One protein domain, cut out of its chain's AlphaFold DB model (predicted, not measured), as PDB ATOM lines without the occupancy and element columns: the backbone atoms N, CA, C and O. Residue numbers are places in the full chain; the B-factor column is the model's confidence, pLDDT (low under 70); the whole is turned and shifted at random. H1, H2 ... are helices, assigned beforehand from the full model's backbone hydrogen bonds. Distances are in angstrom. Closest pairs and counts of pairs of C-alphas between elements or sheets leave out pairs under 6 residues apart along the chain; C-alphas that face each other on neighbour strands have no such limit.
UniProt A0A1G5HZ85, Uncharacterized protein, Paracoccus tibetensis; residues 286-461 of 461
ATOM      1  N   GLU A 286     306.823 169.850 266.607       74.69
ATOM      2  CA  GLU A 286     307.818 170.405 267.529       74.69
ATOM      3  C   GLU A 286     309.114 170.814 266.817       74.69
ATOM      4  O   GLU A 286     309.685 171.856 267.144       74.69
ATOM      5  N   LEU A 287     309.569 170.027 265.835       68.69
ATOM      6  CA  LEU A 287     310.743 170.363 265.027       68.69
ATOM      7  C   LEU A 287     310.481 171.615 264.185       68.69
ATOM      8  O   LEU A 287     311.297 172.533 264.196       68.69
ATOM      9  N   LEU A 288     309.322 171.677 263.528       73.88
ATOM     10  CA  LEU A 288     308.925 172.797 262.672       73.88
ATOM     11  C   LEU A 288     308.791 174.110 263.455       73.88
ATOM     12  O   LEU A 288     309.261 175.152 263.005       73.88
ATOM     13  N   VAL A 289     308.214 174.076 264.661       82.00
ATOM     14  CA  VAL A 289     308.130 175.276 265.513       82.00
ATOM     15  C   VAL A 289     309.503 175.698 266.035       82.00
ATOM     16  O   VAL A 289     309.803 176.892 266.084       82.00
ATOM     17  N   ARG A 290     310.387 174.746 266.363       77.88
ATOM     18  CA  ARG A 290     311.773 175.062 266.736       77.88
ATOM     19  C   ARG A 290     312.536 175.712 265.580       77.88
ATOM     20  O   ARG A 290     313.220 176.709 265.803       77.88
ATOM     21  N   GLN A 291     312.414 175.168 264.368       71.69
ATOM     22  CA  GLN A 291     313.015 175.730 263.154       71.69
ATOM     23  C   GLN A 291     312.488 177.139 262.875       71.69
ATOM     24  O   GLN A 291     313.285 178.045 262.644       71.69
ATOM     25  N   LEU A 292     311.173 177.350 262.998       81.69
ATOM     26  CA  LEU A 292     310.567 178.676 262.891       81.69
ATOM     27  C   LEU A 292     311.199 179.654 263.893       81.69
ATOM     28  O   LEU A 292     311.648 180.722 263.494       81.69
ATOM     29  N   GLY A 293     311.327 179.276 265.168       83.38
ATOM     30  CA  GLY A 293     311.981 180.119 266.174       83.38
ATOM     31  C   GLY A 293     313.426 180.498 265.818       83.38
ATOM     32  O   GLY A 293     313.822 181.649 265.995       83.38
ATOM     33  N   GLN A 294     314.205 179.568 265.259       76.62
ATOM     34  CA  GLN A 294     315.569 179.850 264.793       76.62
ATOM     35  C   GLN A 294     315.593 180.807 263.590       76.62
ATOM     36  O   GLN A 294     316.455 181.683 263.518       76.62
ATOM     37  N   MET A 295     314.659 180.655 262.650       78.69
ATOM     38  CA  MET A 295     314.539 181.544 261.492       78.69
ATOM     39  C   MET A 295     314.227 182.966 261.939       78.69
ATOM     40  O   MET A 295     314.950 183.891 261.582       78.69
ATOM     41  N   LEU A 296     313.224 183.123 262.806       83.81
ATOM     42  CA  LEU A 296     312.832 184.421 263.348       83.81
ATOM     43  C   LEU A 296     313.976 185.096 264.123       83.81
ATOM     44  O   LEU A 296     314.182 186.298 263.980       83.81
ATOM     45  N   ALA A 297     314.756 184.321 264.886       77.69
ATOM     46  CA  ALA A 297     315.903 184.826 265.644       77.69
ATOM     47  C   ALA A 297     317.108 185.206 264.764       77.69
ATOM     48  O   ALA A 297     317.860 186.115 265.110       77.69
ATOM     49  N   SER A 298     317.326 184.495 263.657       72.38
ATOM     50  CA  SER A 298     318.455 184.742 262.750       72.38
ATOM     51  C   SER A 298     318.151 185.758 261.649       72.38
ATOM     52  O   SER A 298     319.085 186.220 260.993       72.38
ATOM     53  N   GLY A 299     316.873 186.082 261.422       68.06
ATOM     54  CA  GLY A 299     316.432 186.914 260.300       68.06
ATOM     55  C   GLY A 299     316.707 186.275 258.933       68.06
ATOM     56  O   GLY A 299     316.719 186.967 257.919       68.06
ATOM     57  N   ALA A 300     316.983 184.968 258.900       61.94
ATOM     58  CA  ALA A 300     317.401 184.243 257.709       61.94
ATOM     59  C   ALA A 300     316.465 183.063 257.414       61.94
ATOM     60  O   ALA A 300     315.986 182.375 258.318       61.94
ATOM     61  N   GLY A 301     316.258 182.802 256.124       67.38
ATOM     62  CA  GLY A 301     315.401 181.727 255.627       67.38
ATOM     63  C   GLY A 301     314.041 182.219 255.135       67.38
ATOM     64  O   GLY A 301     313.764 183.413 255.122       67.38
ATOM     65  N   ARG A 302     313.192 181.277 254.715       73.19
ATOM     66  CA  ARG A 302     311.832 181.538 254.232       73.19
ATOM     67  C   ARG A 302     310.841 180.655 254.974       73.19
ATOM     68  O   ARG A 302     311.005 179.436 254.998       73.19
ATOM     69  N   ILE A 303     309.858 181.274 255.625       81.94
ATOM     70  CA  ILE A 303     308.763 180.570 256.302       81.94
ATOM     71  C   ILE A 303     307.941 179.882 255.219       81.94
ATOM     72  O   ILE A 303     307.691 180.474 254.177       81.94
ATOM     73  N   CYS A 304     307.536 178.641 255.447       78.81
ATOM     74  CA  CYS A 304     306.737 177.875 254.492       78.81
ATOM     75  C   CYS A 304     305.412 177.442 255.128       78.81
ATOM     76  O   CYS A 304     305.204 177.629 256.333       78.81
ATOM     77  N   ARG A 305     304.544 176.808 254.333       81.38
ATOM     78  CA  ARG A 305     303.259 176.256 254.780       81.38
ATOM     79  C   ARG A 305     303.385 175.431 256.062       81.38
ATOM     80  O   ARG A 305     302.635 175.685 257.000       81.38
ATOM     81  N   ASP A 306     304.327 174.498 256.145       74.00
ATOM     82  CA  ASP A 306     304.401 173.559 257.275       74.00
ATOM     83  C   ASP A 306     304.814 174.219 258.579       74.00
ATOM     84  O   ASP A 306     304.310 173.844 259.635       74.00
ATOM     85  N   HIS A 307     305.665 175.246 258.519       81.69
ATOM     86  CA  HIS A 307     305.987 176.061 259.690       81.69
ATOM     87  C   HIS A 307     304.719 176.711 260.253       81.69
ATOM     88  O   HIS A 307     304.468 176.652 261.458       81.69
ATOM     89  N   LEU A 308     303.886 177.279 259.371       83.75
ATOM     90  CA  LEU A 308     302.612 177.881 259.759       83.75
ATOM     91  C   LEU A 308     301.643 176.818 260.276       83.75
ATOM     92  O   LEU A 308     301.042 176.999 261.331       83.75
ATOM     93  N   GLN A 309     301.525 175.681 259.586       78.31
ATOM     94  CA  GLN A 309     300.658 174.586 260.010       78.31
ATOM     95  C   GLN A 309     301.073 174.014 261.361       78.31
ATOM     96  O   GLN A 309     300.207 173.735 262.183       78.31
ATOM     97  N   ALA A 310     302.367 173.833 261.610       78.25
ATOM     98  CA  ALA A 310     302.887 173.324 262.870       78.25
ATOM     99  C   ALA A 310     302.643 174.296 264.021       78.25
ATOM    100  O   ALA A 310     302.176 173.867 265.075       78.25
ATOM    101  N   LEU A 311     302.888 175.593 263.800       80.31
ATOM    102  CA  LEU A 311     302.591 176.634 264.778       80.31
ATOM    103  C   LEU A 311     301.095 176.662 265.100       80.31
ATOM    104  O   LEU A 311     300.707 176.558 266.263       80.31
ATOM    105  N   MET A 312     300.251 176.695 264.067       76.56
ATOM    106  CA  MET A 312     298.804 176.638 264.234       76.56
ATOM    107  C   MET A 312     298.409 175.375 265.002       76.56
ATOM    108  O   MET A 312     297.683 175.480 265.983       76.56
ATOM    109  N   ARG A 313     298.942 174.199 264.633       73.94
ATOM    110  CA  ARG A 313     298.720 172.901 265.302       73.94
ATOM    111  C   ARG A 313     299.165 172.851 266.759       73.94
ATOM    112  O   ARG A 313     298.715 171.930 267.430       73.94
ATOM    113  N   GLN A 314     300.033 173.732 267.250       71.00
ATOM    114  CA  GLN A 314     300.360 173.806 268.679       71.00
ATOM    115  C   GLN A 314     299.330 174.630 269.459       71.00
ATOM    116  O   GLN A 314     299.048 174.314 270.613       71.00
ATOM    117  N   ASP A 315     298.669 175.580 268.801       64.88
ATOM    118  CA  ASP A 315     297.631 176.450 269.369       64.88
ATOM    119  C   ASP A 315     296.241 175.753 269.437       64.88
ATOM    120  O   ASP A 315     295.196 176.309 269.097       64.88
ATOM    121  N   LYS A 316     296.234 174.461 269.824       51.84
ATOM    122  CA  LYS A 316     295.200 173.425 269.557       51.84
ATOM    123  C   LYS A 316     293.748 173.689 269.975       51.84
ATOM    124  O   LYS A 316     292.916 172.824 269.707       51.84
ATOM    125  N   ALA A 317     293.385 174.772 270.644       47.03
ATOM    126  CA  ALA A 317     292.092 174.796 271.334       47.03
ATOM    127  C   ALA A 317     290.983 175.578 270.620       47.03
ATOM    128  O   ALA A 317     289.818 175.162 270.687       47.03
ATOM    129  N   GLU A 318     291.282 176.688 269.939       50.19
ATOM    130  CA  GLU A 318     290.208 177.656 269.693       50.19
ATOM    131  C   GLU A 318     290.055 178.144 268.254       50.19
ATOM    132  O   GLU A 318     288.913 178.313 267.857       50.19
ATOM    133  N   ASP A 319     291.080 178.255 267.409       56.00
ATOM    134  CA  ASP A 319     290.934 179.002 266.147       56.00
ATOM    135  C   ASP A 319     290.035 178.325 265.061       56.00
ATOM    136  O   ASP A 319     290.347 177.241 264.570       56.00
ATOM    137  N   PRO A 320     288.902 178.909 264.617       51.22
ATOM    138  CA  PRO A 320     288.105 178.375 263.513       51.22
ATOM    139  C   PRO A 320     288.853 178.442 262.182       51.22
ATOM    140  O   PRO A 320     288.624 177.600 261.318       51.22
ATOM    141  N   LEU A 321     289.812 179.363 262.037       55.31
ATOM    142  CA  LEU A 321     290.732 179.365 260.901       55.31
ATOM    143  C   LEU A 321     291.662 178.159 260.934       55.31
ATOM    144  O   LEU A 321     291.944 177.591 259.888       55.31
ATOM    145  N   HIS A 322     292.060 177.693 262.118       61.19
ATOM    146  CA  HIS A 322     292.818 176.453 262.271       61.19
ATOM    147  C   HIS A 322     292.013 175.242 261.782       61.19
ATOM    148  O   HIS A 322     292.553 174.408 261.059       61.19
ATOM    149  N   ALA A 323     290.715 175.164 262.084       56.03
ATOM    150  CA  ALA A 323     289.862 174.083 261.592       56.03
ATOM    151  C   ALA A 323     289.597 174.158 260.074       56.03
ATOM    152  O   ALA A 323     289.436 173.116 259.442       56.03
ATOM    153  N   VAL A 324     289.554 175.351 259.470       58.22
ATOM    154  CA  VAL A 324     289.332 175.523 258.018       58.22
ATOM    155  C   VAL A 324     290.619 175.353 257.197       58.22
ATOM    156  O   VAL A 324     290.567 174.817 256.092       58.22
ATOM    157  N   LEU A 325     291.769 175.785 257.725       61.16
ATOM    158  CA  LEU A 325     293.070 175.725 257.046       61.16
ATOM    159  C   LEU A 325     293.738 174.344 257.155       61.16
ATOM    160  O   LEU A 325     294.478 173.962 256.248       61.16
ATOM    161  N   LEU A 326     293.487 173.592 258.239       54.66
ATOM    162  CA  LEU A 326     294.102 172.276 258.476       54.66
ATOM    163  C   LEU A 326     293.199 171.081 258.143       54.66
ATOM    164  O   LEU A 326     293.728 169.998 257.895       54.66
ATOM    165  N   GLU A 327     291.867 171.230 258.110       55.34
ATOM    166  CA  GLU A 327     291.019 170.179 257.537       55.34
ATOM    167  C   GLU A 327     291.094 170.258 256.006       55.34
ATOM    168  O   GLU A 327     290.468 171.111 255.379       55.34
ATOM    169  N   ASP A 328     291.822 169.314 255.409       49.91
ATOM    170  CA  ASP A 328     292.103 169.120 253.973       49.91
ATOM    171  C   ASP A 328     290.854 168.820 253.100       49.91
ATOM    172  O   ASP A 328     290.876 168.123 252.089       49.91
ATOM    173  N   ARG A 329     289.683 169.306 253.520       48.59
ATOM    174  CA  ARG A 329     288.384 169.074 252.876       48.59
ATOM    175  C   ARG A 329     288.122 170.018 251.707       48.59
ATOM    176  O   ARG A 329     287.137 169.838 250.986       48.59
ATOM    177  N   MET A 330     288.985 171.010 251.498       50.84
ATOM    178  CA  MET A 330     288.954 171.864 250.319       50.84
ATOM    179  C   MET A 330     289.905 171.297 249.265       50.84
ATOM    180  O   MET A 330     291.108 171.277 249.469       50.84
ATOM    181  N   ARG A 331     289.366 170.892 248.106       44.06
ATOM    182  CA  ARG A 331     290.129 170.290 246.988       44.06
ATOM    183  C   ARG A 331     291.275 171.154 246.428       44.06
ATOM    184  O   ARG A 331     291.998 170.681 245.565       44.06
ATOM    185  N   SER A 332     291.411 172.406 246.856       57.00
ATOM    186  CA  SER A 332     292.542 173.259 246.502       57.00
ATOM    187  C   SER A 332     292.700 174.345 247.567       57.00
ATOM    188  O   SER A 332     292.045 175.385 247.520       57.00
ATOM    189  N   THR A 333     293.510 174.063 248.587       66.38
ATOM    190  CA  THR A 333     294.021 175.076 249.525       66.38
ATOM    191  C   THR A 333     295.358 175.650 249.056       66.38
ATOM    192  O   THR A 333     295.839 176.606 249.651       66.38
ATOM    193  N   ALA A 334     295.943 175.119 247.976       68.25
ATOM    194  CA  ALA A 334     297.257 175.526 247.484       68.25
ATOM    195  C   ALA A 334     297.358 177.032 247.158       68.25
ATOM    196  O   ALA A 334     298.287 177.657 247.661       68.25
ATOM    197  N   PRO A 335     296.401 177.673 246.446       70.31
ATOM    198  CA  PRO A 335     296.481 179.115 246.184       70.31
ATOM    199  C   PRO A 335     296.394 179.961 247.460       70.31
ATOM    200  O   PRO A 335     297.050 180.993 247.576       70.31
ATOM    201  N   LEU A 336     295.600 179.505 248.433       76.62
ATOM    202  CA  LEU A 336     295.469 180.154 249.733       76.62
ATOM    203  C   LEU A 336     296.764 180.044 250.540       76.62
ATOM    204  O   LEU A 336     297.220 181.044 251.080       76.62
ATOM    205  N   TRP A 337     297.360 178.850 250.607       79.62
ATOM    206  CA  TRP A 337     298.625 178.635 251.306       79.62
ATOM    207  C   TRP A 337     299.770 179.405 250.656       79.62
ATOM    208  O   TRP A 337     300.501 180.073 251.376       79.62
ATOM    209  N   ALA A 338     299.874 179.399 249.326       79.44
ATOM    210  CA  ALA A 338     300.880 180.176 248.608       79.44
ATOM    211  C   ALA A 338     300.755 181.683 248.908       79.44
ATOM    212  O   ALA A 338     301.741 182.333 249.259       79.44
ATOM    213  N   GLY A 339     299.534 182.231 248.843       81.75
ATOM    214  CA  GLY A 339     299.277 183.630 249.193       81.75
ATOM    215  C   GLY A 339     299.584 183.938 250.661       81.75
ATOM    216  O   GLY A 339     300.239 184.934 250.963       81.75
ATOM    217  N   LEU A 340     299.158 183.062 251.576       84.56
ATOM    218  CA  LEU A 340     299.361 183.233 253.013       84.56
ATOM    219  C   LEU A 340     300.845 183.205 253.372       84.56
ATOM    220  O   LEU A 340     301.314 184.081 254.094       84.56
ATOM    221  N   VAL A 341     301.598 182.241 252.843       86.00
ATOM    222  CA  VAL A 341     303.042 182.152 253.064       86.00
ATOM    223  C   VAL A 341     303.752 183.383 252.507       86.00
ATOM    224  O   VAL A 341     304.607 183.949 253.192       86.00
ATOM    225  N   ALA A 342     303.398 183.832 251.301       83.31
ATOM    226  CA  ALA A 342     303.983 185.034 250.715       83.31
ATOM    227  C   ALA A 342     303.750 186.270 251.600       83.31
ATOM    228  O   ALA A 342     304.702 186.984 251.914       83.31
ATOM    229  N   GLN A 343     302.516 186.481 252.071       89.00
ATOM    230  CA  GLN A 343     302.172 187.612 252.937       89.00
ATOM    231  C   GLN A 343     302.829 187.523 254.319       89.00
ATOM    232  O   GLN A 343     303.312 188.530 254.830       89.00
ATOM    233  N   VAL A 344     302.919 186.330 254.917       90.31
ATOM    234  CA  VAL A 344     303.633 186.153 256.191       90.31
ATOM    235  C   VAL A 344     305.117 186.491 256.041       90.31
ATOM    236  O   VAL A 344     305.654 187.224 256.869       90.31
ATOM    237  N   ASN A 345     305.785 186.000 254.992       86.69
ATOM    238  CA  ASN A 345     307.194 186.329 254.751       86.69
ATOM    239  C   ASN A 345     307.397 187.817 254.453       86.69
ATOM    240  O   ASN A 345     308.399 188.376 254.892       86.69
ATOM    241  N   LEU A 346     306.462 188.462 253.745       87.06
ATOM    242  CA  LEU A 346     306.498 189.903 253.500       87.06
ATOM    243  C   LEU A 346     306.436 190.688 254.816       87.06
ATOM    244  O   LEU A 346     307.351 191.453 255.104       87.06
ATOM    245  N   ILE A 347     305.421 190.431 255.651       89.38
ATOM    246  CA  ILE A 347     305.259 191.105 256.950       89.38
ATOM    247  C   ILE A 347     306.466 190.832 257.857       89.38
ATOM    248  O   ILE A 347     306.945 191.725 258.553       89.38
ATOM    249  N   TRP A 348     306.986 189.602 257.853       88.81
ATOM    250  CA  TRP A 348     308.180 189.262 258.624       88.81
ATOM    251  C   TRP A 348     309.417 190.022 258.124       88.81
ATOM    252  O   TRP A 348     310.153 190.574 258.939       88.81
ATOM    253  N   THR A 349     309.613 190.123 256.808       83.56
ATOM    254  CA  THR A 349     310.726 190.876 256.207       83.56
ATOM    255  C   THR A 349     310.640 192.364 256.543       83.56
ATOM    256  O   THR A 349     311.647 192.950 256.930       83.56
ATOM    257  N   GLU A 350     309.449 192.966 256.471       86.19
ATOM    258  CA  GLU A 350     309.209 194.357 256.887       86.19
ATOM    259  C   GLU A 350     309.630 194.571 258.349       86.19
ATOM    260  O   GLU A 350     310.423 195.462 258.647       86.19
ATOM    261  N   ARG A 351     309.208 193.681 259.256       86.81
ATOM    262  CA  ARG A 351     309.593 193.756 260.674       86.81
ATOM    263  C   ARG A 351     311.098 193.618 260.897       86.81
ATOM    264  O   ARG A 351     311.646 194.302 261.759       86.81
ATOM    265  N   GLN A 352     311.770 192.752 260.138       82.56
ATOM    266  CA  GLN A 352     313.227 192.596 260.215       82.56
ATOM    267  C   GLN A 352     313.958 193.853 259.731       82.56
ATOM    268  O   GLN A 352     314.931 194.269 260.360       82.56
ATOM    269  N   LEU A 353     313.476 194.487 258.656       80.81
ATOM    270  CA  LEU A 353     314.019 195.755 258.160       80.81
ATOM    271  C   LEU A 353     313.848 196.891 259.182       80.81
ATOM    272  O   LEU A 353     314.751 197.714 259.324       80.81
ATOM    273  N   ASP A 354     312.756 196.875 259.947       86.31
ATOM    274  CA  ASP A 354     312.501 197.807 261.053       86.31
ATOM    275  C   ASP A 354     313.288 197.473 262.339       86.31
ATOM    276  O   ASP A 354     313.173 198.170 263.350       86.31
ATOM    277  N   GLY A 355     314.095 196.405 262.335       82.81
ATOM    278  CA  GLY A 355     314.873 195.962 263.494       82.81
ATOM    279  C   GLY A 355     314.024 195.383 264.631       82.81
ATOM    280  O   GLY A 355     314.491 195.302 265.770       82.81
ATOM    281  N   MET A 356     312.780 194.986 264.350       83.81
ATOM    282  CA  MET A 356     311.889 194.386 265.336       83.81
ATOM    283  C   MET A 356     312.186 192.894 265.497       83.81
ATOM    284  O   MET A 356     312.003 192.092 264.578       83.81
ATOM    285  N   ALA A 357     312.601 192.503 266.705       80.56
ATOM    286  CA  ALA A 357     312.698 191.096 267.072       80.56
ATOM    287  C   ALA A 357     311.314 190.443 266.933       80.56
ATOM    288  O   ALA A 357     310.329 190.966 267.447       80.56
ATOM    289  N   THR A 358     311.248 189.325 266.214       85.50
ATOM    290  CA  THR A 358     310.015 188.549 266.031       85.50
ATOM    291  C   THR A 358     310.178 187.228 266.770       85.50
ATOM    292  O   THR A 358     311.204 186.566 266.609       85.50
ATOM    293  N   THR A 359     309.202 186.837 267.584       85.06
ATOM    294  CA  THR A 359     309.179 185.527 268.252       85.06
ATOM    295  C   THR A 359     308.066 184.642 267.678       85.06
ATOM    296  O   THR A 359     307.183 185.139 266.974       85.06
ATOM    297  N   PRO A 360     308.076 183.317 267.923       80.44
ATOM    298  CA  PRO A 360     306.986 182.440 267.492       80.44
ATOM    299  C   PRO A 360     305.599 182.893 267.974       80.44
ATOM    300  O   PRO A 360     304.614 182.695 267.269       80.44
ATOM    301  N   GLU A 361     305.506 183.541 269.135       82.00
ATOM    302  CA  GLU A 361     304.254 184.082 269.673       82.00
ATOM    303  C   GLU A 361     303.693 185.234 268.818       82.00
ATOM    304  O   GLU A 361     302.476 185.363 268.667       82.00
ATOM    305  N   ASP A 362     304.563 186.024 268.181       83.81
ATOM    306  CA  ASP A 362     304.170 187.116 267.280       83.81
ATOM    307  C   ASP A 362     303.623 186.618 265.935       83.81
ATOM    308  O   ASP A 362     303.038 187.386 265.154       83.81
ATOM    309  N   MET A 363     303.813 185.331 265.634       85.06
ATOM    310  CA  MET A 363     303.440 184.755 264.350       85.06
ATOM    311  C   MET A 363     301.943 184.493 264.234       85.06
ATOM    312  O   MET A 363     301.412 184.651 263.141       85.06
ATOM    313  N   THR A 364     301.223 184.186 265.315       80.38
ATOM    314  CA  THR A 364     299.760 184.005 265.245       80.38
ATOM    315  C   THR A 364     299.040 185.295 264.812       80.38
ATOM    316  O   THR A 364     298.267 185.244 263.849       80.38
ATOM    317  N   PRO A 365     299.310 186.476 265.412       80.56
ATOM    318  CA  PRO A 365     298.805 187.750 264.890       80.56
ATOM    319  C   PRO A 365     299.235 188.024 263.443       80.56
ATOM    320  O   PRO A 365     298.431 188.494 262.641       80.56
ATOM    321  N   THR A 366     300.480 187.690 263.091       86.69
ATOM    322  CA  THR A 366     301.019 187.877 261.733       86.69
ATOM    323  C   THR A 366     300.291 187.015 260.701       86.69
ATOM    324  O   THR A 366     299.955 187.502 259.628       86.69
ATOM    325  N   ILE A 367     299.985 185.758 261.029       84.31
ATOM    326  CA  ILE A 367     299.213 184.844 260.179       84.31
ATOM    327  C   ILE A 367     297.797 185.382 259.964       84.31
ATOM    328  O   ILE A 367     297.297 185.323 258.845       84.31
ATOM    329  N   ARG A 368     297.153 185.928 261.004       79.31
ATOM    330  CA  ARG A 368     295.810 186.521 260.881       79.31
ATOM    331  C   ARG A 368     295.807 187.742 259.968       79.31
ATOM    332  O   ARG A 368     294.955 187.838 259.091       79.31
ATOM    333  N   GLU A 369     296.779 188.631 260.138       84.62
ATOM    334  CA  GLU A 369     296.937 189.804 259.276       84.62
ATOM    335  C   GLU A 369     297.261 189.406 257.828       84.62
ATOM    336  O   GLU A 369     296.642 189.905 256.891       84.62
ATOM    337  N   ALA A 370     298.177 188.454 257.631       87.44
ATOM    338  CA  ALA A 370     298.510 187.923 256.315       87.44
ATOM    339  C   ALA A 370     297.286 187.296 255.635       87.44
ATOM    340  O   ALA A 370     297.023 187.554 254.464       87.44
ATOM    341  N   LEU A 371     296.505 186.512 256.379       82.56
ATOM    342  CA  LEU A 371     295.276 185.925 255.873       82.56
ATOM    343  C   LEU A 371     294.265 187.001 255.472       82.56
ATOM    344  O   LEU A 371     293.694 186.895 254.392       82.56
ATOM    345  N   ARG A 372     294.064 188.036 256.296       80.38
ATOM    346  CA  ARG A 372     293.175 189.160 255.971       80.38
ATOM    347  C   ARG A 372     293.545 189.773 254.619       80.38
ATOM    348  O   ARG A 372     292.682 189.857 253.751       80.38
ATOM    349  N   ARG A 373     294.831 190.076 254.399       86.12
ATOM    350  CA  ARG A 373     295.337 190.610 253.119       86.12
ATOM    351  C   ARG A 373     295.057 189.669 251.942       86.12
ATOM    352  O   ARG A 373     294.533 190.099 250.923       86.12
ATOM    353  N   VAL A 374     295.324 188.367 252.095       83.31
ATOM    354  CA  VAL A 374     295.046 187.371 251.037       83.31
ATOM    355  C   VAL A 374     293.560 187.308 250.680       83.31
ATOM    356  O   VAL A 374     293.213 187.112 249.516       83.31
ATOM    357  N   LEU A 375     292.673 187.440 251.669       79.94
ATOM    358  CA  LEU A 375     291.229 187.391 251.443       79.94
ATOM    359  C   LEU A 375     290.686 188.688 250.841       79.94
ATOM    360  O   LEU A 375     289.782 188.615 250.010       79.94
ATOM    361  N   GLU A 376     291.253 189.842 251.195       81.31
ATOM    362  CA  GLU A 376     290.956 191.132 250.555       81.31
ATOM    363  C   GLU A 376     291.339 191.125 249.071       81.31
ATOM    364  O   GLU A 376     290.557 191.563 248.225       81.31
ATOM    365  N   ASP A 377     292.487 190.532 248.745       79.94
ATOM    366  CA  ASP A 377     292.986 190.432 247.373       79.94
ATOM    367  C   ASP A 377     292.294 189.325 246.553       79.94
ATOM    368  O   ASP A 377     292.427 189.264 245.326       79.94
ATOM    369  N   SER A 378     291.542 188.424 247.200       79.56
ATOM    370  CA  SER A 378     290.928 187.268 246.543       79.56
ATOM    371  C   SER A 378     289.524 186.949 247.056       79.56
ATOM    372  O   SER A 378     289.306 186.018 247.836       79.56
ATOM    373  N   ASP A 379     288.528 187.642 246.497       78.38
ATOM    374  CA  ASP A 379     287.100 187.413 246.779       78.38
ATOM    375  C   ASP A 379     286.681 185.942 246.561       78.38
ATOM    376  O   ASP A 379     285.846 185.390 247.281       78.38
ATOM    377  N   HIS A 380     287.303 185.243 245.603       78.50
ATOM    378  CA  HIS A 380     287.035 183.819 245.405       78.50
ATOM    379  C   HIS A 380     287.470 182.967 246.607       78.50
ATOM    380  O   HIS A 380     286.675 182.144 247.077       78.50
ATOM    381  N   LEU A 381     288.696 183.170 247.103       74.06
ATOM    382  CA  LEU A 381     289.227 182.457 248.265       74.06
ATOM    383  C   LEU A 381     288.474 182.851 249.537       74.06
ATOM    384  O   LEU A 381     288.099 181.966 250.307       74.06
ATOM    385  N   ALA A 382     288.155 184.138 249.702       77.00
ATOM    386  CA  ALA A 382     287.334 184.649 250.798       77.00
ATOM    387  C   ALA A 382     285.997 183.908 250.894       77.00
ATOM    388  O   ALA A 382     285.672 183.321 251.928       77.00
ATOM    389  N   ARG A 383     285.252 183.818 249.786       77.38
ATOM    390  CA  ARG A 383     283.979 183.078 249.738       77.38
ATOM    391  C   ARG A 383     284.150 181.589 250.020       77.38
ATOM    392  O   ARG A 383     283.258 180.973 250.606       77.38
ATOM    393  N   GLN A 384     285.262 180.993 249.596       76.81
ATOM    394  CA  GLN A 384     285.537 179.576 249.815       76.81
ATOM    395  C   GLN A 384     285.810 179.276 251.297       76.81
ATOM    396  O   GLN A 384     285.221 178.342 251.846       76.81
ATOM    397  N   ILE A 385     286.629 180.098 251.960       75.62
ATOM    398  CA  ILE A 385     286.884 180.007 253.404       75.62
ATOM    399  C   ILE A 385     285.599 180.265 254.186       75.62
ATOM    400  O   ILE A 385     285.236 179.447 255.027       75.62
ATOM    401  N   LEU A 386     284.869 181.337 253.867       78.81
ATOM    402  CA  LEU A 386     283.599 181.672 254.518       78.81
ATOM    403  C   LEU A 386     282.566 180.546 254.382       78.81
ATOM    404  O   LEU A 386     281.852 180.251 255.335       78.81
ATOM    405  N   SER A 387     282.508 179.867 253.233       81.31
ATOM    406  CA  SER A 387     281.629 178.705 253.028       81.31
ATOM    407  C   SER A 387     281.991 177.534 253.943       81.31
ATOM    408  O   SER A 387     281.107 176.894 254.520       81.31
ATOM    409  N   SER A 388     283.288 177.261 254.097       77.25
ATOM    410  CA  SER A 388     283.795 176.209 254.983       77.25
ATOM    411  C   SER A 388     283.570 176.551 256.455       77.25
ATOM    412  O   SER A 388     283.070 175.711 257.205       77.25
ATOM    413  N   LEU A 389     283.858 177.794 256.846       76.38
ATOM    414  CA  LEU A 389     283.614 178.310 258.188       76.38
ATOM    415  C   LEU A 389     282.124 178.241 258.530       76.38
ATOM    416  O   LEU A 389     281.754 177.682 259.562       76.38
ATOM    417  N   ALA A 390     281.258 178.717 257.631       80.44
ATOM    418  CA  ALA A 390     279.819 178.661 257.820       80.44
ATOM    419  C   ALA A 390     279.352 177.220 258.053       80.44
ATOM    420  O   ALA A 390     278.656 176.945 259.027       80.44
ATOM    421  N   TRP A 391     279.801 176.269 257.226       83.06
ATOM    422  CA  TRP A 391     279.491 174.850 257.400       83.06
ATOM    423  C   TRP A 391     279.987 174.272 258.736       83.06
ATOM    424  O   TRP A 391     279.284 173.470 259.369       83.06
ATOM    425  N   GLN A 392     281.185 174.660 259.183       76.81
ATOM    426  CA  GLN A 392     281.746 174.217 260.459       76.81
ATOM    427  C   GLN A 392     280.962 174.770 261.656       76.81
ATOM    428  O   GLN A 392     280.675 174.008 262.581       76.81
ATOM    429  N   LEU A 393     280.520 176.026 261.600       77.44
ATOM    430  CA  LEU A 393     279.708 176.658 262.645       77.44
ATOM    431  C   LEU A 393     278.272 176.107 262.712       77.44
ATOM    432  O   LEU A 393     277.613 176.193 263.751       77.44
ATOM    433  N   LEU A 394     277.779 175.453 261.653       77.12
ATOM    434  CA  LEU A 394     276.515 174.724 261.730       77.12
ATOM    435  C   LEU A 394     276.628 173.521 262.669       77.12
ATOM    436  O   LEU A 394     277.307 172.537 262.378       77.12
ATOM    437  N   GLY A 395     275.858 173.530 263.757       78.19
ATOM    438  CA  GLY A 395     275.667 172.312 264.549       78.19
ATOM    439  C   GLY A 395     274.903 171.215 263.779       78.19
ATOM    440  O   GLY A 395     274.311 171.461 262.724       78.19
ATOM    441  N   ALA A 396     274.859 170.003 264.342       81.06
ATOM    442  CA  ALA A 396     274.348 168.794 263.681       81.06
ATOM    443  C   ALA A 396     272.964 168.953 263.017       81.06
ATOM    444  O   ALA A 396     272.766 168.494 261.893       81.06
ATOM    445  N   HIS A 397     272.028 169.643 263.676       81.62
ATOM    446  CA  HIS A 397     270.678 169.863 263.150       81.62
ATOM    447  C   HIS A 397     270.672 170.675 261.841       81.62
ATOM    448  O   HIS A 397     270.086 170.237 260.851       81.62
ATOM    449  N   GLY A 398     271.403 171.797 261.799       81.81
ATOM    450  CA  GLY A 398     271.525 172.637 260.602       81.81
ATOM    451  C   GLY A 398     272.181 171.890 259.438       81.81
ATOM    452  O   GLY A 398     271.674 171.913 258.318       81.81
ATOM    453  N   ARG A 399     273.240 171.112 259.713       85.38
ATOM    454  CA  ARG A 399     273.891 170.263 258.696       85.38
ATOM    455  C   ARG A 399     272.966 169.174 258.148       85.38
ATOM    456  O   ARG A 399     273.078 168.808 256.980       85.38
ATOM    457  N   THR A 400     272.083 168.607 258.969       85.94
ATOM    458  CA  THR A 400     271.088 167.617 258.518       85.94
ATOM    459  C   THR A 400     270.010 168.270 257.659       85.94
ATOM    460  O   THR A 400     269.688 167.747 256.592       85.94
ATOM    461  N   ARG A 401     269.503 169.439 258.066       83.94
ATOM    462  CA  ARG A 401     268.512 170.196 257.293       83.94
ATOM    463  C   ARG A 401     269.063 170.617 255.931       83.94
ATOM    464  O   ARG A 401     268.429 170.342 254.920       83.94
ATOM    465  N   PHE A 402     270.271 171.176 255.903       86.81
ATOM    466  CA  PHE A 402     270.968 171.539 254.669       86.81
ATOM    467  C   PHE A 402     271.121 170.338 253.727       86.81
ATOM    468  O   PHE A 402     270.750 170.413 252.555       86.81
ATOM    469  N   ARG A 403     271.602 169.198 254.251       87.75
ATOM    470  CA  ARG A 403     271.787 167.969 253.464       87.75
ATOM    471  C   ARG A 403     270.494 167.451 252.847       87.75
ATOM    472  O   ARG A 403     270.537 166.930 251.739       87.75
ATOM    473  N   ARG A 404     269.366 167.602 253.542       86.50
ATOM    474  CA  ARG A 404     268.052 167.186 253.041       86.50
ATOM    475  C   ARG A 404     267.595 168.008 251.833       86.50
ATOM    476  O   ARG A 404     266.926 167.456 250.973       86.50
ATOM    477  N   VAL A 405     267.938 169.297 251.777       86.81
ATOM    478  CA  VAL A 405     267.474 170.212 250.719       86.81
ATOM    479  C   VAL A 405     268.447 170.258 249.537       86.81
ATOM    480  O   VAL A 405     268.025 170.190 248.389       86.81
ATOM    481  N   HIS A 406     269.756 170.338 249.797       85.75
ATOM    482  CA  HIS A 406     270.767 170.597 248.757       85.75
ATOM    483  C   HIS A 406     271.751 169.439 248.522       85.75
ATOM    484  O   HIS A 406     272.592 169.505 247.617       85.75
ATOM    485  N   GLY A 407     271.653 168.375 249.322       84.25
ATOM    486  CA  GLY A 407     272.577 167.246 249.306       84.25
ATOM    487  C   GLY A 407     273.840 167.461 250.157       84.25
ATOM    488  O   GLY A 407     273.982 168.462 250.865       84.25
ATOM    489  N   PRO A 408     274.782 166.499 250.143       79.50
ATOM    490  CA  PRO A 408     276.031 166.577 250.901       79.50
ATOM    491  C   PRO A 408     276.873 167.802 250.528       79.50
ATOM    492  O   PRO A 408     277.017 168.104 249.346       79.50
ATOM    493  N   ILE A 409     277.530 168.436 251.506       76.31
ATOM    494  CA  ILE A 409     278.444 169.573 251.270       76.31
ATOM    495  C   ILE A 409     279.601 169.227 250.325       76.31
ATOM    496  O   ILE A 409     280.164 170.104 249.696       76.31
ATOM    497  N   VAL A 410     279.959 167.948 250.198       70.12
ATOM    498  CA  VAL A 410     281.018 167.482 249.289       70.12
ATOM    499  C   VAL A 410     280.560 167.402 247.825       70.12
ATOM    500  O   VAL A 410     281.392 167.378 246.916       70.12
ATOM    501  N   SER A 411     279.246 167.406 247.573       71.25
ATOM    502  CA  SER A 411     278.669 167.406 246.222       71.25
ATOM    503  C   SER A 411     278.785 168.781 245.552       71.25
ATOM    504  O   SER A 411     278.939 169.799 246.228       71.25
ATOM    505  N   GLY A 412     278.707 168.829 244.217       71.00
ATOM    506  CA  GLY A 412     278.709 170.098 243.477       71.00
ATOM    507  C   GLY A 412     277.520 170.997 243.840       71.00
ATOM    508  O   GLY A 412     277.703 172.188 244.086       71.00
ATOM    509  N   SER A 413     276.319 170.419 243.969       75.12
ATOM    510  CA  SER A 413     275.093 171.146 244.332       75.12
ATOM    511  C   SER A 413     275.138 171.693 245.759       75.12
ATOM    512  O   SER A 413     274.836 172.866 245.974       75.12
ATOM    513  N   GLY A 414     275.581 170.882 246.724       79.88
ATOM    514  CA  GLY A 414     275.747 171.304 248.114       79.88
ATOM    515  C   GLY A 414     276.769 172.435 248.258       79.88
ATOM    516  O   GLY A 414     276.501 173.419 248.941       79.88
ATOM    517  N   ARG A 415     277.910 172.367 247.556       77.94
ATOM    518  CA  ARG A 415     278.902 173.461 247.568       77.94
ATOM    519  C   ARG A 415     278.356 174.761 246.997       77.94
ATOM    520  O   ARG A 415     278.569 175.824 247.571       77.94
ATOM    521  N   MET A 416     277.649 174.691 245.874       81.44
ATOM    522  CA  MET A 416     277.053 175.889 245.287       81.44
ATOM    523  C   MET A 416     275.983 176.494 246.199       81.44
ATOM    524  O   MET A 416     275.900 177.715 246.303       81.44
ATOM    525  N   ALA A 417     275.194 175.662 246.881       87.06
ATOM    526  CA  ALA A 417     274.164 176.126 247.802       87.06
ATOM    527  C   ALA A 417     274.752 176.856 249.018       87.06
ATOM    528  O   ALA A 417     274.302 177.958 249.323       87.06
ATOM    529  N   ILE A 418     275.792 176.311 249.668       86.44
ATOM    530  CA  ILE A 418     276.423 177.004 250.807       86.44
ATOM    531  C   ILE A 418     277.087 178.313 250.367       86.44
ATOM    532  O   ILE A 418     277.009 179.307 251.080       86.44
ATOM    533  N   ARG A 419     277.674 178.345 249.161       85.38
ATOM    534  CA  ARG A 419     278.288 179.556 248.612       85.38
ATOM    535  C   ARG A 419     277.241 180.636 248.361       85.38
ATOM    536  O   ARG A 419     277.456 181.774 248.747       85.38
ATOM    537  N   ARG A 420     276.084 180.276 247.791       88.44
ATOM    538  CA  ARG A 420     274.950 181.200 247.615       88.44
ATOM    539  C   ARG A 420     274.408 181.718 248.941       88.44
ATOM    540  O   ARG A 420     274.031 182.878 249.021       88.44
ATOM    541  N   PHE A 421     274.370 180.868 249.966       90.19
ATOM    542  CA  PHE A 421     274.005 181.301 251.310       90.19
ATOM    543  C   PHE A 421     275.004 182.340 251.838       90.19
ATOM    544  O   PHE A 421     274.581 183.417 252.243       90.19
ATOM    545  N   VAL A 422     276.311 182.076 251.747       88.19
ATOM    546  CA  VAL A 422     277.351 183.047 252.132       88.19
ATOM    547  C   VAL A 422     277.254 184.339 251.320       88.19
ATOM    548  O   VAL A 422     277.354 185.416 251.893       88.19
ATOM    549  N   ASP A 423     277.003 184.255 250.014       88.12
ATOM    550  CA  ASP A 423     276.818 185.422 249.142       88.12
ATOM    551  C   ASP A 423     275.570 186.249 249.512       88.12
ATOM    552  O   ASP A 423     275.501 187.428 249.174       88.12
ATOM    553  N   SER A 424     274.590 185.648 250.198       89.44
ATOM    554  CA  SER A 424     273.391 186.340 250.695       89.44
ATOM    555  C   SER A 424     273.570 186.995 252.067       89.44
ATOM    556  O   SER A 424     272.685 187.729 252.505       89.44
ATOM    557  N   LEU A 425     274.688 186.730 252.755       88.38
ATOM    558  CA  LEU A 425     275.025 187.399 254.008       88.38
ATOM    559  C   LEU A 425     275.459 188.838 253.719       88.38
ATOM    560  O   LEU A 425     276.145 189.109 252.730       88.38
ATOM    561  N   ASP A 426     275.077 189.761 254.597       87.44
ATOM    562  CA  ASP A 426     275.515 191.146 254.483       87.44
ATOM    563  C   ASP A 426     277.051 191.257 254.626       87.44
ATOM    564  O   ASP A 426     277.691 190.388 255.231       87.44
ATOM    565  N   PRO A 427     277.677 192.277 254.009       82.50
ATOM    566  CA  PRO A 427     279.127 192.460 254.054       82.50
ATOM    567  C   PRO A 427     279.696 192.529 255.475       82.50
ATOM    568  O   PRO A 427     280.731 191.914 255.723       82.50
ATOM    569  N   ASP A 428     279.000 193.193 256.397       82.56
ATOM    570  CA  ASP A 428     279.469 193.398 257.769       82.56
ATOM    571  C   ASP A 428     279.522 192.069 258.532       82.56
ATOM    572  O   ASP A 428     280.505 191.758 259.201       82.56
ATOM    573  N   PHE A 429     278.511 191.215 258.356       82.38
ATOM    574  CA  PHE A 429     278.494 189.879 258.940       82.38
ATOM    575  C   PHE A 429     279.564 188.963 258.328       82.38
ATOM    576  O   PHE A 429     280.152 188.134 259.026       82.38
ATOM    577  N   ARG A 430     279.869 189.115 257.032       79.25
ATOM    578  CA  ARG A 430     280.983 188.390 256.396       79.25
ATOM    579  C   ARG A 430     282.340 188.825 256.953       79.25
ATOM    580  O   ARG A 430     283.159 187.950 257.216       79.25
ATOM    581  N   ALA A 431     282.547 190.122 257.183       75.75
ATOM    582  CA  ALA A 431     283.754 190.639 257.829       75.75
ATOM    583  C   ALA A 431     283.871 190.141 259.281       75.75
ATOM    584  O   ALA A 431     284.911 189.615 259.682       75.75
ATOM    585  N   ALA A 432     282.769 190.171 260.038       76.19
ATOM    586  CA  ALA A 432     282.726 189.658 261.405       76.19
ATOM    587  C   ALA A 432     283.102 188.169 261.488       76.19
ATOM    588  O   ALA A 432     283.800 187.765 262.419       76.19
ATOM    589  N   LEU A 433     282.696 187.352 260.510       71.75
ATOM    590  CA  LEU A 433     283.060 185.934 260.440       71.75
ATOM    591  C   LEU A 433     284.571 185.695 260.254       71.75
ATOM    592  O   LEU A 433     285.082 184.684 260.731       71.75
ATOM    593  N   THR A 434     285.282 186.591 259.568       68.88
ATOM    594  CA  THR A 434     286.732 186.474 259.334       68.88
ATOM    595  C   THR A 434     287.586 187.128 260.413       68.88
ATOM    596  O   THR A 434     288.706 186.679 260.644       68.88
ATOM    597  N   GLU A 435     287.078 188.172 261.069       69.56
ATOM    598  CA  GLU A 435     287.846 188.997 262.014       69.56
ATOM    599  C   GLU A 435     287.635 188.605 263.480       69.56
ATOM    600  O   GLU A 435     288.487 188.875 264.331       69.56
ATOM    601  N   SER A 436     286.503 187.972 263.801       66.88
ATOM    602  CA  SER A 436     286.147 187.698 265.191       66.88
ATOM    603  C   SER A 436     287.017 186.604 265.809       66.88
ATOM    604  O   SER A 436     287.258 185.565 265.187       66.88
ATOM    605  N   PRO A 437     287.427 186.767 267.079       61.12
ATOM    606  CA  PRO A 437     288.123 185.714 267.785       61.12
ATOM    607  C   PRO A 437     287.194 184.506 267.994       61.12
ATOM    608  O   PRO A 437     285.962 184.624 267.998       61.12
ATOM    609  N   PRO A 438     287.764 183.321 268.238       59.53
ATOM    610  CA  PRO A 438     286.993 182.088 268.294       59.53
ATOM    611  C   PRO A 438     285.838 182.026 269.296       59.53
ATOM    612  O   PRO A 438     284.794 181.459 268.950       59.53
ATOM    613  N   PRO A 439     285.970 182.587 270.517       60.94
ATOM    614  CA  PRO A 439     284.867 182.606 271.468       60.94
ATOM    615  C   PRO A 439     283.655 183.377 270.933       60.94
ATOM    616  O   PRO A 439     282.526 182.920 271.105       60.94
ATOM    617  N   ALA A 440     283.874 184.484 270.213       63.44
ATOM    618  CA  ALA A 440     282.809 185.270 269.586       63.44
ATOM    619  C   ALA A 440     282.179 184.529 268.393       63.44
ATOM    620  O   ALA A 440     280.955 184.499 268.257       63.44
ATOM    621  N   LEU A 441     282.995 183.825 267.592       68.38
ATOM    622  CA  LEU A 441     282.504 182.982 266.494       68.38
ATOM    623  C   LEU A 441     281.581 181.859 266.986       68.38
ATOM    624  O   LEU A 441     280.531 181.617 266.393       68.38
ATOM    625  N   ARG A 442     281.954 181.170 268.073       67.12
ATOM    626  CA  ARG A 442     281.158 180.066 268.642       67.12
ATOM    627  C   ARG A 442     279.985 180.546 269.500       67.12
ATOM    628  O   ARG A 442     278.978 179.843 269.568       67.12
ATOM    629  N   GLY A 443     280.128 181.689 270.163       74.38
ATOM    630  CA  GLY A 443     279.137 182.240 271.082       74.38
ATOM    631  C   GLY A 443     278.051 183.044 270.380       74.38
ATOM    632  O   GLY A 443     276.887 182.663 270.421       74.38
ATOM    633  N   GLU A 444     278.427 184.146 269.738       75.75
ATOM    634  CA  GLU A 444     277.486 185.145 269.215       75.75
ATOM    635  C   GLU A 444     277.136 184.874 267.749       75.75
ATOM    636  O   GLU A 444     275.961 184.844 267.377       75.75
ATOM    637  N   LEU A 445     278.144 184.575 266.924       78.25
ATOM    638  CA  LEU A 445     277.959 184.463 265.475       78.25
ATOM    639  C   LEU A 445     277.378 183.112 265.039       78.25
ATOM    640  O   LEU A 445     276.612 183.059 264.080       78.25
ATOM    641  N   ALA A 446     277.689 182.006 265.723       79.69
ATOM    642  CA  ALA A 446     277.167 180.687 265.350       79.69
ATOM    643  C   ALA A 446     275.633 180.558 265.505       79.69
ATOM    644  O   ALA A 446     274.995 180.022 264.586       79.69
ATOM    645  N   PRO A 447     274.999 181.034 266.600       84.38
ATOM    646  CA  PRO A 447     273.540 181.079 266.699       84.38
ATOM    647  C   PRO A 447     272.898 181.961 265.627       84.38
ATOM    648  O   PRO A 447     271.924 181.537 265.002       84.38
ATOM    649  N   GLU A 448     273.462 183.143 265.368       86.56
ATOM    650  CA  GLU A 448     272.942 184.067 264.358       86.56
ATOM    651  C   GLU A 448     273.065 183.487 262.942       86.56
ATOM    652  O   GLU A 448     272.097 183.472 262.180       86.56
ATOM    653  N   LEU A 449     274.220 182.907 262.601       84.19
ATOM    654  CA  LEU A 449     274.433 182.219 261.330       84.19
ATOM    655  C   LEU A 449     273.440 181.063 261.153       84.19
ATOM    656  O   LEU A 449     272.900 180.872 260.062       84.19
ATOM    657  N   ARG A 450     273.166 180.295 262.219       83.94
ATOM    658  CA  ARG A 450     272.150 179.234 262.185       83.94
ATOM    659  C   ARG A 450     270.761 179.809 261.916       83.94
ATOM    660  O   ARG A 450     270.061 179.265 261.069       83.94
ATOM    661  N   GLN A 451     270.372 180.884 262.597       87.44
ATOM    662  CA  GLN A 451     269.079 181.537 262.385       87.44
ATOM    663  C   GLN A 451     268.936 182.039 260.942       87.44
ATOM    664  O   GLN A 451     267.911 181.799 260.303       87.44
ATOM    665  N   ARG A 452     269.982 182.677 260.408       89.19
ATOM    666  CA  ARG A 452     270.042 183.145 259.017       89.19
ATOM    667  C   ARG A 452     269.960 181.984 258.028       89.19
ATOM    668  O   ARG A 452     269.230 182.086 257.046       89.19
ATOM    669  N   LEU A 453     270.634 180.861 258.296       85.31
ATOM    670  CA  LEU A 453     270.511 179.661 257.465       85.31
ATOM    671  C   LEU A 453     269.095 179.083 257.517       85.31
ATOM    672  O   LEU A 453     268.553 178.717 256.481       85.31
ATOM    673  N   ASP A 454     268.495 178.977 258.702       84.50
ATOM    674  CA  ASP A 454     267.141 178.446 258.846       84.50
ATOM    675  C   ASP A 454     266.119 179.322 258.110       84.50
ATOM    676  O   ASP A 454     265.245 178.783 257.434       84.50
ATOM    677  N   ALA A 455     266.267 180.649 258.168       86.50
ATOM    678  CA  ALA A 455     265.467 181.583 257.379       86.50
ATOM    679  C   ALA A 455     265.701 181.404 255.870       86.50
ATOM    680  O   ALA A 455     264.748 181.299 255.102       86.50
ATOM    681  N   TRP A 456     266.961 181.296 255.445       89.19
ATOM    682  CA  TRP A 456     267.320 181.090 254.042       89.19
ATOM    683  C   TRP A 456     266.750 179.775 253.484       89.19
ATOM    684  O   TRP A 456     266.168 179.757 252.402       89.19
ATOM    685  N   LEU A 457     266.817 178.687 254.257       82.56
ATOM    686  CA  LEU A 457     266.264 177.377 253.898       82.56
ATOM    687  C   LEU A 457     264.727 177.336 253.885       82.56
ATOM    688  O   LEU A 457     264.168 176.419 253.289       82.56
ATOM    689  N   LEU A 458     264.042 178.272 254.553       79.06
ATOM    690  CA  LEU A 458     262.579 178.410 254.495       79.06
ATOM    691  C   LEU A 458     262.101 179.138 253.232       79.06
ATOM    692  O   LEU A 458     260.951 178.969 252.849       79.06
ATOM    693  N   VAL A 459     262.966 179.943 252.610       73.25
ATOM    694  CA  VAL A 459     262.673 180.684 251.369       73.25
ATOM    695  C   VAL A 459     263.170 179.928 250.131       73.25
ATOM    696  O   VAL A 459     262.619 180.087 249.047       73.25
ATOM    697  N   ALA A 460     264.224 179.120 250.281       57.50
ATOM    698  CA  ALA A 460     264.868 178.382 249.192       57.50
ATOM    699  C   ALA A 460     264.307 176.966 248.944       57.50
ATOM    700  O   ALA A 460     264.769 176.299 248.013       57.50
ATOM    701  N   GLY A 461     263.376 176.492 249.780       48.78
ATOM    702  CA  GLY A 461     262.621 175.246 249.588       48.78
ATOM    703  C   GLY A 461     261.191 175.549 249.186       48.78
ATOM    704  O   GLY A 461     260.651 174.755 248.385       48.78
TER     705      GLY A 461
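Overview. This is residues 286 to 461 of the 461 residues of an uncharacterized protein of Paracoccus tibetensis (UniProt A0A1G5HZ85). What shape do these atoms make? They make a rod of helices in two lobes, end to end: H1, H2, H4 and H5 pack crosswise in one, and H8, H9 and H10 pack round H6 in the other, with H7 on H8 and H10. The short H3 lies between the lobes, packed on H6. What is it built of? The printed part has 176 residues with ten named helices, H1 to H10 in chain order, and no named strand: the class is all helix. How large is it? It is compact, with a radius of gyration of the C-alphas of 17.8 A and spans of 58 by 28 by 27 A.

Along the chain. Where does the first half run? H1 is residues 286 to 298, starting at C-alpha 286 (307.818, 170.405, 267.529); H2 is 305 to 314 and H3 320 to 326. H4, residues 334 to 353, is 28.4 A long, and H5, residues 360 to 376, is 24.9 A. What follows? H6 is residues 379 to 393, 20.5 A long, H7 396 to 406, H8 412 to 423 and H9 427 to 435. H10, residues 438 to 459, is 29.7 A long, has a kink of 44 degrees near residue 446 and ends at C-alpha 459 (262.673, 180.684, 251.369).

Arrangement. How do the first helices meet? H1 touches H2 at a steep tilt of 65 degrees, opposite ways, the closest C-alphas being those of Leu 288 and His 307, 5.3 A apart. H4 and H5 touch at a steep tilt of 56 degrees, opposite ways, closest at Gln 343 and Ala 370, C-alphas 5.0 A apart. H2 touches H4, by residues 337 to 341 of H4 alone, with the closest C-alphas, of Arg 305 and Val 341, 6.1 A apart. What meets the hub, H6? H3 touches residues 385 to 389 of H6 alone, with the C-alphas of Val 324 and Ser 388 closest, 6.4 A apart. H8 is about perpendicular to it at 81 degrees, closest at Ser 387 and Arg 419, C-alphas 5.6 A apart. H9, H10 and, only at the corner, H5 touch it too. Where is H7? It touches H8, and H10 at a shallow tilt of 34.9 degrees, only just short of steep, with the C-alphas of Gly 398 and Arg 450 closest, 6.8 A apart. What do the backbones show? Every O i to N i+4 pair is within hydrogen-bond range in H1, H2, H3, H4, H6, H7, H8 and H9; in H5 it is 11 of 13 and in H10 14 of 18.

Size, cuts and confidence. How far does it reach? The two C-alphas farthest apart, of Ser 298 and Gly 461, are 58.1 A apart. Is anything cut or long? The printed part has no cut, and no link is long. Where is confidence low? The mean pLDDT of the printed part is 76.9, and 35 residues are under 70, among them 315 to 334 and 434 to 442.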